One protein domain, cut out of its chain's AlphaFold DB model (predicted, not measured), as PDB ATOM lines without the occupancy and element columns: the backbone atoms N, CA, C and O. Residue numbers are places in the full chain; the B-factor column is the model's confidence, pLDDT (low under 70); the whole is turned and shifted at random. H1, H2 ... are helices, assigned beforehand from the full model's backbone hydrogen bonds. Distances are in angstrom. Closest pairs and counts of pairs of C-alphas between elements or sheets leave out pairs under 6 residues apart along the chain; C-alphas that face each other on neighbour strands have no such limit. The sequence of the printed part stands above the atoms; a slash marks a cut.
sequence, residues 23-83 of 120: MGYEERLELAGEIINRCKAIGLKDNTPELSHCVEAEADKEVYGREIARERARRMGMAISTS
ATOM      1  N   MET A  23     106.467 -25.873 -20.613       77.69
ATOM      2  CA  MET A  23     105.038 -26.042 -20.341       77.69
ATOM      3  C   MET A  23     104.174 -25.900 -21.602       77.69
ATOM      4  O   MET A  23     104.411 -25.035 -22.458       77.69
ATOM      5  N   GLY A  24     103.118 -26.713 -21.685       83.81
ATOM      6  CA  GLY A  24     102.058 -26.575 -22.685       83.81
ATOM      7  C   GLY A  24     101.277 -25.265 -22.526       83.81
ATOM      8  O   GLY A  24     101.379 -24.580 -21.511       83.81
ATOM      9  N   TYR A  25     100.490 -24.892 -23.538       81.12
ATOM     10  CA  TYR A  25      99.675 -23.669 -23.487       81.12
ATOM     11  C   TYR A  25      98.670 -23.686 -22.320       81.12
ATOM     12  O   TYR A  25      98.520 -22.683 -21.626       81.12
ATOM     13  N   GLU A  26      98.048 -24.839 -22.063       85.19
ATOM     14  CA  GLU A  26      97.088 -25.028 -20.966       85.19
ATOM     15  C   GLU A  26      97.749 -24.889 -19.586       85.19
ATOM     16  O   GLU A  26      97.259 -24.139 -18.747       85.19
ATOM     17  N   GLU A  27      98.917 -25.510 -19.384       80.94
ATOM     18  CA  GLU A  27      99.695 -25.411 -18.136       80.94
ATOM     19  C   GLU A  27     100.127 -23.955 -17.851       80.94
ATOM     20  O   GLU A  27     100.144 -23.507 -16.705       80.94
ATOM     21  N   ARG A  28     100.436 -23.170 -18.896       81.50
ATOM     22  CA  ARG A  28     100.758 -21.738 -18.747       81.50
ATOM     23  C   ARG A  28      99.545 -20.896 -18.367       81.50
ATOM     24  O   ARG A  28      99.693 -19.944 -17.605       81.50
ATOM     25  N   LEU A  29      98.369 -21.221 -18.901       85.44
ATOM     26  CA  LEU A  29      97.112 -20.557 -18.550       85.44
ATOM     27  C   LEU A  29      96.732 -20.821 -17.094       85.44
ATOM     28  O   LEU A  29      96.330 -19.896 -16.391       85.44
ATOM     29  N   GLU A  30      96.901 -22.061 -16.638       88.75
ATOM     30  CA  GLU A  30      96.668 -22.433 -15.245       88.75
ATOM     31  C   GLU A  30      97.618 -21.680 -14.305       88.75
ATOM     32  O   GLU A  30      97.158 -21.030 -13.364       88.75
ATOM     33  N   LEU A  31      98.920 -21.652 -14.625       87.62
ATOM     34  CA  LEU A  31      99.907 -20.900 -13.845       87.62
ATOM     35  C   LEU A  31      99.595 -19.395 -13.817       87.62
ATOM     36  O   LEU A  31      99.675 -18.762 -12.765       87.62
ATOM     37  N   ALA A  32      99.207 -18.811 -14.952       87.44
ATOM     38  CA  ALA A  32      98.819 -17.404 -15.017       87.44
ATOM     39  C   ALA A  32      97.585 -17.113 -14.144       87.44
ATOM     40  O   ALA A  32      97.550 -16.105 -13.436       87.44
ATOM     41  N   GLY A  33      96.593 -18.009 -14.152       89.31
ATOM     42  CA  GLY A  33      95.424 -17.918 -13.277       89.31
ATOM     43  C   GLY A  33      95.803 -17.972 -11.797       89.31
ATOM     44  O   GLY A  33      95.298 -17.182 -10.997       89.31
ATOM     45  N   GLU A  34      96.734 -18.851 -11.431       91.00
ATOM     46  CA  GLU A  34      97.242 -18.953 -10.065       91.00
ATOM     47  C   GLU A  34      97.967 -17.673  -9.620       91.00
ATOM     48  O   GLU A  34      97.677 -17.145  -8.545       91.00
ATOM     49  N   ILE A  35      98.841 -17.118 -10.466       91.44
ATOM     50  CA  ILE A  35      99.563 -15.866 -10.194       91.44
ATOM     51  C   ILE A  35      98.585 -14.705  -9.966       91.44
ATOM     52  O   ILE A  35      98.703 -13.964  -8.987       91.44
ATOM     53  N   ILE A  36      97.571 -14.572 -10.825       91.25
ATOM     54  CA  ILE A  36      96.538 -13.542 -10.671       91.25
ATOM     55  C   ILE A  36      95.787 -13.730  -9.347       91.25
ATOM     56  O   ILE A  36      95.557 -12.755  -8.628       91.25
ATOM     57  N   ASN A  37      95.440 -14.967  -8.984       92.44
ATOM     58  CA  ASN A  37      94.769 -15.261  -7.719       92.44
ATOM     59  C   ASN A  37      95.633 -14.896  -6.502       92.44
ATOM     60  O   ASN A  37      95.101 -14.348  -5.536       92.44
ATOM     61  N   ARG A  38      96.954 -15.119  -6.552       91.69
ATOM     62  CA  ARG A  38      97.886 -14.688  -5.493       91.69
ATOM     63  C   ARG A  38      97.885 -13.167  -5.337       91.69
ATOM     64  O   ARG A  38      97.744 -12.669  -4.224       91.69
ATOM     65  N   CYS A  39      97.944 -12.424  -6.439       90.94
ATOM     66  CA  CYS A  39      97.880 -10.963  -6.400       90.94
ATOM     67  C   CYS A  39      96.530 -10.439  -5.882       90.94
ATOM     68  O   CYS A  39      96.487  -9.507  -5.076       90.94
ATOM     69  N   LYS A  40      95.419 -11.075  -6.268       91.12
ATOM     70  CA  LYS A  40      94.084 -10.758  -5.735       91.12
ATOM     71  C   LYS A  40      93.949 -11.072  -4.249       91.12
ATOM     72  O   LYS A  40      93.288 -10.319  -3.539       91.12
ATOM     73  N   ALA A  41      94.591 -12.133  -3.759       92.88
ATOM     74  CA  ALA A  41      94.590 -12.487  -2.338       92.88
ATOM     75  C   ALA A  41      95.248 -11.408  -1.457       92.88
ATOM     76  O   ALA A  41      94.908 -11.283  -0.283       92.88
ATOM     77  N   ILE A  42      96.132 -10.584  -2.030       89.56
ATOM     78  CA  ILE A  42      96.755  -9.424  -1.370       89.56
ATOM     79  C   ILE A  42      95.808  -8.198  -1.370       89.56
ATOM     80  O   ILE A  42      96.087  -7.178  -0.745       89.56
ATOM     81  N   GLY A  43      94.644  -8.297  -2.020       91.06
ATOM     82  CA  GLY A  43      93.618  -7.252  -2.069       91.06
ATOM     83  C   GLY A  43      93.696  -6.344  -3.298       91.06
ATOM     84  O   GLY A  43      93.024  -5.311  -3.334       91.06
ATOM     85  N   LEU A  44      94.493  -6.707  -4.308       91.50
ATOM     86  CA  LEU A  44      94.582  -5.956  -5.560       91.50
ATOM     87  C   LEU A  44      93.317  -6.158  -6.400       91.50
ATOM     88  O   LEU A  44      92.849  -7.281  -6.601       91.50
ATOM     89  N   LYS A  45      92.751  -5.050  -6.885       89.06
ATOM     90  CA  LYS A  45      91.533  -5.058  -7.704       89.06
ATOM     91  C   LYS A  45      91.859  -5.320  -9.170       89.06
ATOM     92  O   LYS A  45      92.919  -4.934  -9.663       89.06
ATOM     93  N   ASP A  46      90.898  -5.912  -9.870       86.06
ATOM     94  CA  ASP A  46      90.957  -6.083 -11.321       86.06
ATOM     95  C   ASP A  46      91.114  -4.741 -12.049       86.06
ATOM     96  O   ASP A  46      90.544  -3.730 -11.636       86.06
ATOM     97  N   ASN A  47      91.879  -4.750 -13.146       84.69
ATOM     98  CA  ASN A  47      92.157  -3.587 -14.004       84.69
ATOM     99  C   ASN A  47      92.882  -2.419 -13.316       84.69
ATOM    100  O   ASN A  47      92.758  -1.271 -13.744       84.69
ATOM    101  N   THR A  48      93.644  -2.700 -12.261       89.12
ATOM    102  CA  THR A  48      94.527  -1.712 -11.636       89.12
ATOM    103  C   THR A  48      95.965  -1.878 -12.143       89.12
ATOM    104  O   THR A  48      96.396  -3.014 -12.365       89.12
ATOM    105  N   PRO A  49      96.729  -0.788 -12.345       89.81
ATOM    106  CA  PRO A  49      98.141  -0.888 -12.718       89.81
ATOM    107  C   PRO A  49      98.968  -1.629 -11.653       89.81
ATOM    108  O   PRO A  49      99.944  -2.314 -11.965       89.81
ATOM    109  N   GLU A  50      98.541  -1.574 -10.393       87.94
ATOM    110  CA  GLU A  50      99.143  -2.313  -9.287       87.94
ATOM    111  C   GLU A  50      98.992  -3.833  -9.457       87.94
ATOM    112  O   GLU A  50      99.912  -4.582  -9.126       87.94
ATOM    113  N   LEU A  51      97.872  -4.302 -10.024       89.25
ATOM    114  CA  LEU A  51      97.688  -5.718 -10.337       89.25
ATOM    115  C   LEU A  51      98.665  -6.178 -11.422       89.25
ATOM    116  O   LEU A  51      99.278  -7.229 -11.256       89.25
ATOM    117  N   SER A  52      98.854  -5.400 -12.495       88.38
ATOM    118  CA  SER A  52      99.821  -5.758 -13.543       88.38
ATOM    119  C   SER A  52     101.248  -5.837 -13.010       88.38
ATOM    120  O   SER A  52     101.946  -6.800 -13.313       88.38
ATOM    121  N   HIS A  53     101.653  -4.897 -12.152       91.94
ATOM    122  CA  HIS A  53     102.978  -4.934 -11.529       91.94
ATOM    123  C   HIS A  53     103.154  -6.129 -10.590       91.94
ATOM    124  O   HIS A  53     104.223  -6.734 -10.559       91.94
ATOM    125  N   CYS A  54     102.113  -6.497  -9.841       91.62
ATOM    126  CA  CYS A  54     102.160  -7.694  -9.009       91.62
ATOM    127  C   CYS A  54     102.287  -8.966  -9.854       91.62
ATOM    128  O   CYS A  54     103.120  -9.816  -9.557       91.62
ATOM    129  N   VAL A  55     101.485  -9.086 -10.916       91.62
ATOM    130  CA  VAL A  55     101.503 -10.258 -11.801       91.62
ATOM    131  C   VAL A  55     102.864 -10.413 -12.473       91.62
ATOM    132  O   VAL A  55     103.381 -11.522 -12.518       91.62
ATOM    133  N   GLU A  56     103.461  -9.320 -12.948       91.00
ATOM    134  CA  GLU A  56     104.806  -9.321 -13.533       91.00
ATOM    135  C   GLU A  56     105.860  -9.766 -12.509       91.00
ATOM    136  O   GLU A  56     106.612 -10.704 -12.762       91.00
ATOM    137  N   ALA A  57     105.843  -9.191 -11.303       91.56
ATOM    138  CA  ALA A  57     106.782  -9.558 -10.246       91.56
ATOM    139  C   ALA A  57     106.645 -11.026  -9.798       91.56
ATOM    140  O   ALA A  57     107.643 -11.685  -9.510       91.56
ATOM    141  N   GLU A  58     105.422 -11.552  -9.711       90.12
ATOM    142  CA  GLU A  58     105.176 -12.956  -9.367       90.12
ATOM    143  C   GLU A  58     105.534 -13.905 -10.521       90.12
ATOM    144  O   GLU A  58     106.082 -14.981 -10.276       90.12
ATOM    145  N   ALA A  59     105.306 -13.504 -11.774       88.56
ATOM    146  CA  ALA A  59     105.741 -14.267 -12.940       88.56
ATOM    147  C   ALA A  59     107.273 -14.380 -13.000       88.56
ATOM    148  O   ALA A  59     107.795 -15.482 -13.182       88.56
ATOM    149  N   ASP A  60     107.992 -13.280 -12.765       88.00
ATOM    150  CA  ASP A  60     109.456 -13.269 -12.718       88.00
ATOM    151  C   ASP A  60     109.995 -14.145 -11.585       88.00
ATOM    152  O   ASP A  60     110.935 -14.921 -11.783       88.00
ATOM    153  N   LYS A  61     109.372 -14.082 -10.399       86.50
ATOM    154  CA  LYS A  61     109.709 -14.977  -9.283       86.50
ATOM    155  C   LYS A  61     109.533 -16.440  -9.658       86.50
ATOM    156  O   LYS A  61     110.386 -17.243  -9.288       86.50
ATOM    157  N   GLU A  62     108.468 -16.796 -10.375       86.94
ATOM    158  CA  GLU A  62     108.242 -18.187 -10.773       86.94
ATOM    159  C   GLU A  62     109.228 -18.672 -11.832       86.94
ATOM    160  O   GLU A  62     109.739 -19.792 -11.741       86.94
ATOM    161  N   VAL A  63     109.553 -17.831 -12.816       85.31
ATOM    162  CA  VAL A  63     110.601 -18.144 -13.796       85.31
ATOM    163  C   VAL A  63     111.930 -18.370 -13.073       85.31
ATOM    164  O   VAL A  63     112.549 -19.425 -13.232       85.31
ATOM    165  N   TYR A  64     112.330 -17.430 -12.217       85.50
ATOM    166  CA  TYR A  64     113.595 -17.496 -11.492       85.50
ATOM    167  C   TYR A  64     113.649 -18.667 -10.498       85.50
ATOM    168  O   TYR A  64     114.658 -19.369 -10.408       85.50
ATOM    169  N   GLY A  65     112.555 -18.932  -9.781       82.44
ATOM    170  CA  GLY A  65     112.438 -20.052  -8.848       82.44
ATOM    171  C   GLY A  65     112.651 -21.398  -9.538       82.44
ATOM    172  O   GLY A  65     113.454 -22.215  -9.073       82.44
ATOM    173  N   ARG A  66     112.019 -21.594 -10.700       82.50
ATOM    174  CA  ARG A  66     112.166 -22.811 -11.514       82.50
ATOM    175  C   ARG A  66     113.563 -22.945 -12.112       82.50
ATOM    176  O   ARG A  66     114.109 -24.050 -12.168       82.50
ATOM    177  N   GLU A  67     114.184 -21.842 -12.523       82.94
ATOM    178  CA  GLU A  67     115.573 -21.845 -12.992       82.94
ATOM    179  C   GLU A  67     116.554 -22.242 -11.883       82.94
ATOM    180  O   GLU A  67     117.392 -23.125 -12.097       82.94
ATOM    181  N   ILE A  68     116.407 -21.679 -10.677       82.38
ATOM    182  CA  ILE A  68     117.214 -22.071  -9.515       82.38
ATOM    183  C   ILE A  68     116.992 -23.543  -9.179       82.38
ATOM    184  O   ILE A  68     117.961 -24.256  -8.913       82.38
ATOM    185  N   ALA A  69     115.746 -24.019  -9.175       76.81
ATOM    186  CA  ALA A  69     115.440 -25.417  -8.888       76.81
ATOM    187  C   ALA A  69     116.140 -26.350  -9.890       76.81
ATOM    188  O   ALA A  69     116.801 -27.315  -9.487       76.81
ATOM    189  N   ARG A  70     116.102 -26.007 -11.184       77.88
ATOM    190  CA  ARG A  70     116.817 -26.734 -12.243       77.88
ATOM    191  C   ARG A  70     118.326 -26.718 -12.028       77.88
ATOM    192  O   ARG A  70     118.984 -27.753 -12.160       77.88
ATOM    193  N   GLU A  71     118.898 -25.566 -11.701       82.25
ATOM    194  CA  GLU A  71     120.333 -25.454 -11.453       82.25
ATOM    195  C   GLU A  71     120.753 -26.232 -10.201       82.25
ATOM    196  O   GLU A  71     121.762 -26.940 -10.215       82.25
ATOM    197  N   ARG A  72     119.950 -26.184  -9.136       78.31
ATOM    198  CA  ARG A  72     120.165 -26.956  -7.912       78.31
ATOM    199  C   ARG A  72     120.138 -28.454  -8.190       78.31
ATOM    200  O   ARG A  72     121.027 -29.157  -7.715       78.31
ATOM    201  N   ALA A  73     119.188 -28.931  -8.993       74.75
ATOM    202  CA  ALA A  73     119.129 -30.328  -9.418       74.75
ATOM    203  C   ALA A  73     120.386 -30.734 -10.209       74.75
ATOM    204  O   ALA A  73     120.982 -31.775  -9.930       74.75
ATOM    205  N   ARG A  74     120.863 -29.883 -11.130       79.88
ATOM    206  CA  ARG A  74     122.121 -30.114 -11.865       79.88
ATOM    207  C   ARG A  74     123.331 -30.176 -10.932       79.88
ATOM    208  O   ARG A  74     124.133 -31.104 -11.030       79.88
ATOM    209  N   ARG A  75     123.456 -29.222 -10.004       79.12
ATOM    210  CA  ARG A  75     124.543 -29.184  -9.010       79.12
ATOM    211  C   ARG A  75     124.508 -30.404  -8.093       79.12
ATOM    212  O   ARG A  75     125.553 -30.984  -7.821       79.12
ATOM    213  N   MET A  76     123.321 -30.830  -7.668       75.56
ATOM    214  CA  MET A  76     123.148 -32.044  -6.873       75.56
ATOM    215  C   MET A  76     123.543 -33.295  -7.663       75.56
ATOM    216  O   MET A  76     124.253 -34.136  -7.125       75.56
ATOM    217  N   GLY A  77     123.178 -33.396  -8.944       72.69
ATOM    218  CA  GLY A  77     123.619 -34.490  -9.816       72.69
ATOM    219  C   GLY A  77     125.145 -34.579  -9.937       72.69
ATOM    220  O   GLY A  77     125.708 -35.667  -9.827       72.69
ATOM    221  N   MET A  78     125.829 -33.439 -10.073       77.50
ATOM    222  CA  MET A  78     127.300 -33.380 -10.072       77.50
ATOM    223  C   MET A  78     127.913 -33.719  -8.701       77.50
ATOM    224  O   MET A  78     128.952 -34.372  -8.616       77.50
ATOM    225  N   ALA A  79     127.282 -33.302  -7.602       72.50
ATOM    226  CA  ALA A  79     127.742 -33.648  -6.258       72.50
ATOM    227  C   ALA A  79     127.588 -35.155  -5.980       72.50
ATOM    228  O   ALA A  79     128.478 -35.783  -5.411       72.50
ATOM    229  N   ILE A  80     126.491 -35.759  -6.438       79.44
ATOM    230  CA  ILE A  80     126.275 -37.203  -6.321       79.44
ATOM    231  C   ILE A  80     127.305 -37.959  -7.164       79.44
ATOM    232  O   ILE A  80     127.922 -38.891  -6.651       79.44
ATOM    233  N   SER A  81     127.557 -37.549  -8.410       70.00
ATOM    234  CA  SER A  81     128.536 -38.234  -9.265       70.00
ATOM    235  C   SER A  81     129.957 -38.169  -8.697       70.00
ATOM    236  O   SER A  81     130.640 -39.191  -8.657       70.00
ATOM    237  N   THR A  82     130.376 -37.016  -8.173       74.12
ATOM    238  CA  THR A  82     131.686 -36.876  -7.511       74.12
ATOM    239  C   THR A  82     131.761 -37.677  -6.209       74.12
ATOM    240  O   THR A  82     132.788 -38.296  -5.931       74.12
ATOM    241  N   SER A  83     130.671 -37.756  -5.440       68.44
ATOM    242  CA  SER A  83     130.607 -38.604  -4.240       68.44
ATOM    243  C   SER A  83     130.651 -40.107  -4.555       68.44
ATOM    244  O   SER A  83     131.274 -40.870  -3.825       68.44
TER     245      SER A  83
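This is residues 23 to 83 of the 120 residues of an uncharacterized protein of Paracoccus sp. S-4012 (UniProt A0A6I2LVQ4). Two helices make a lopsided V: the shorter H1 runs to the corner, a loop turns the chain there, and the much longer H2 runs away as the long arm. The helices meet near the end of H1 and the early part of H2; residues 24 to 30 and 63 to 83 stick out. The printed part has 61 residues, H1 then H2, all helix in class. It is only just extended, close to loose, with a radius of gyration of the C-alphas of 16.1 A and spans of 52 by 22 by 15 A.

H1, residues 25 to 41, begins at C-alpha 25 (99.675, -23.669, -23.487) and is 24.5 A long. H2, residues 49 to 83, is 50.5 A long and ends at C-alpha 83 (130.607, -38.604, -4.240).

H1 and H2 touch, H2 with residues 51 to 59 alone; their closest C-alphas, of Cys 39 and Cys 54, are 6.0 A apart. They run opposite ways at a steep tilt of 61 degrees. In H1 and H2 every O i to N i+4 pair is within hydrogen-bond range.

The C-alphas farthest apart, of Asn 47 and Ser 83, are 52.9 A apart. The link of 7 residues is short, and the printed part has no cut. Only residue 83 has pLDDT under 70.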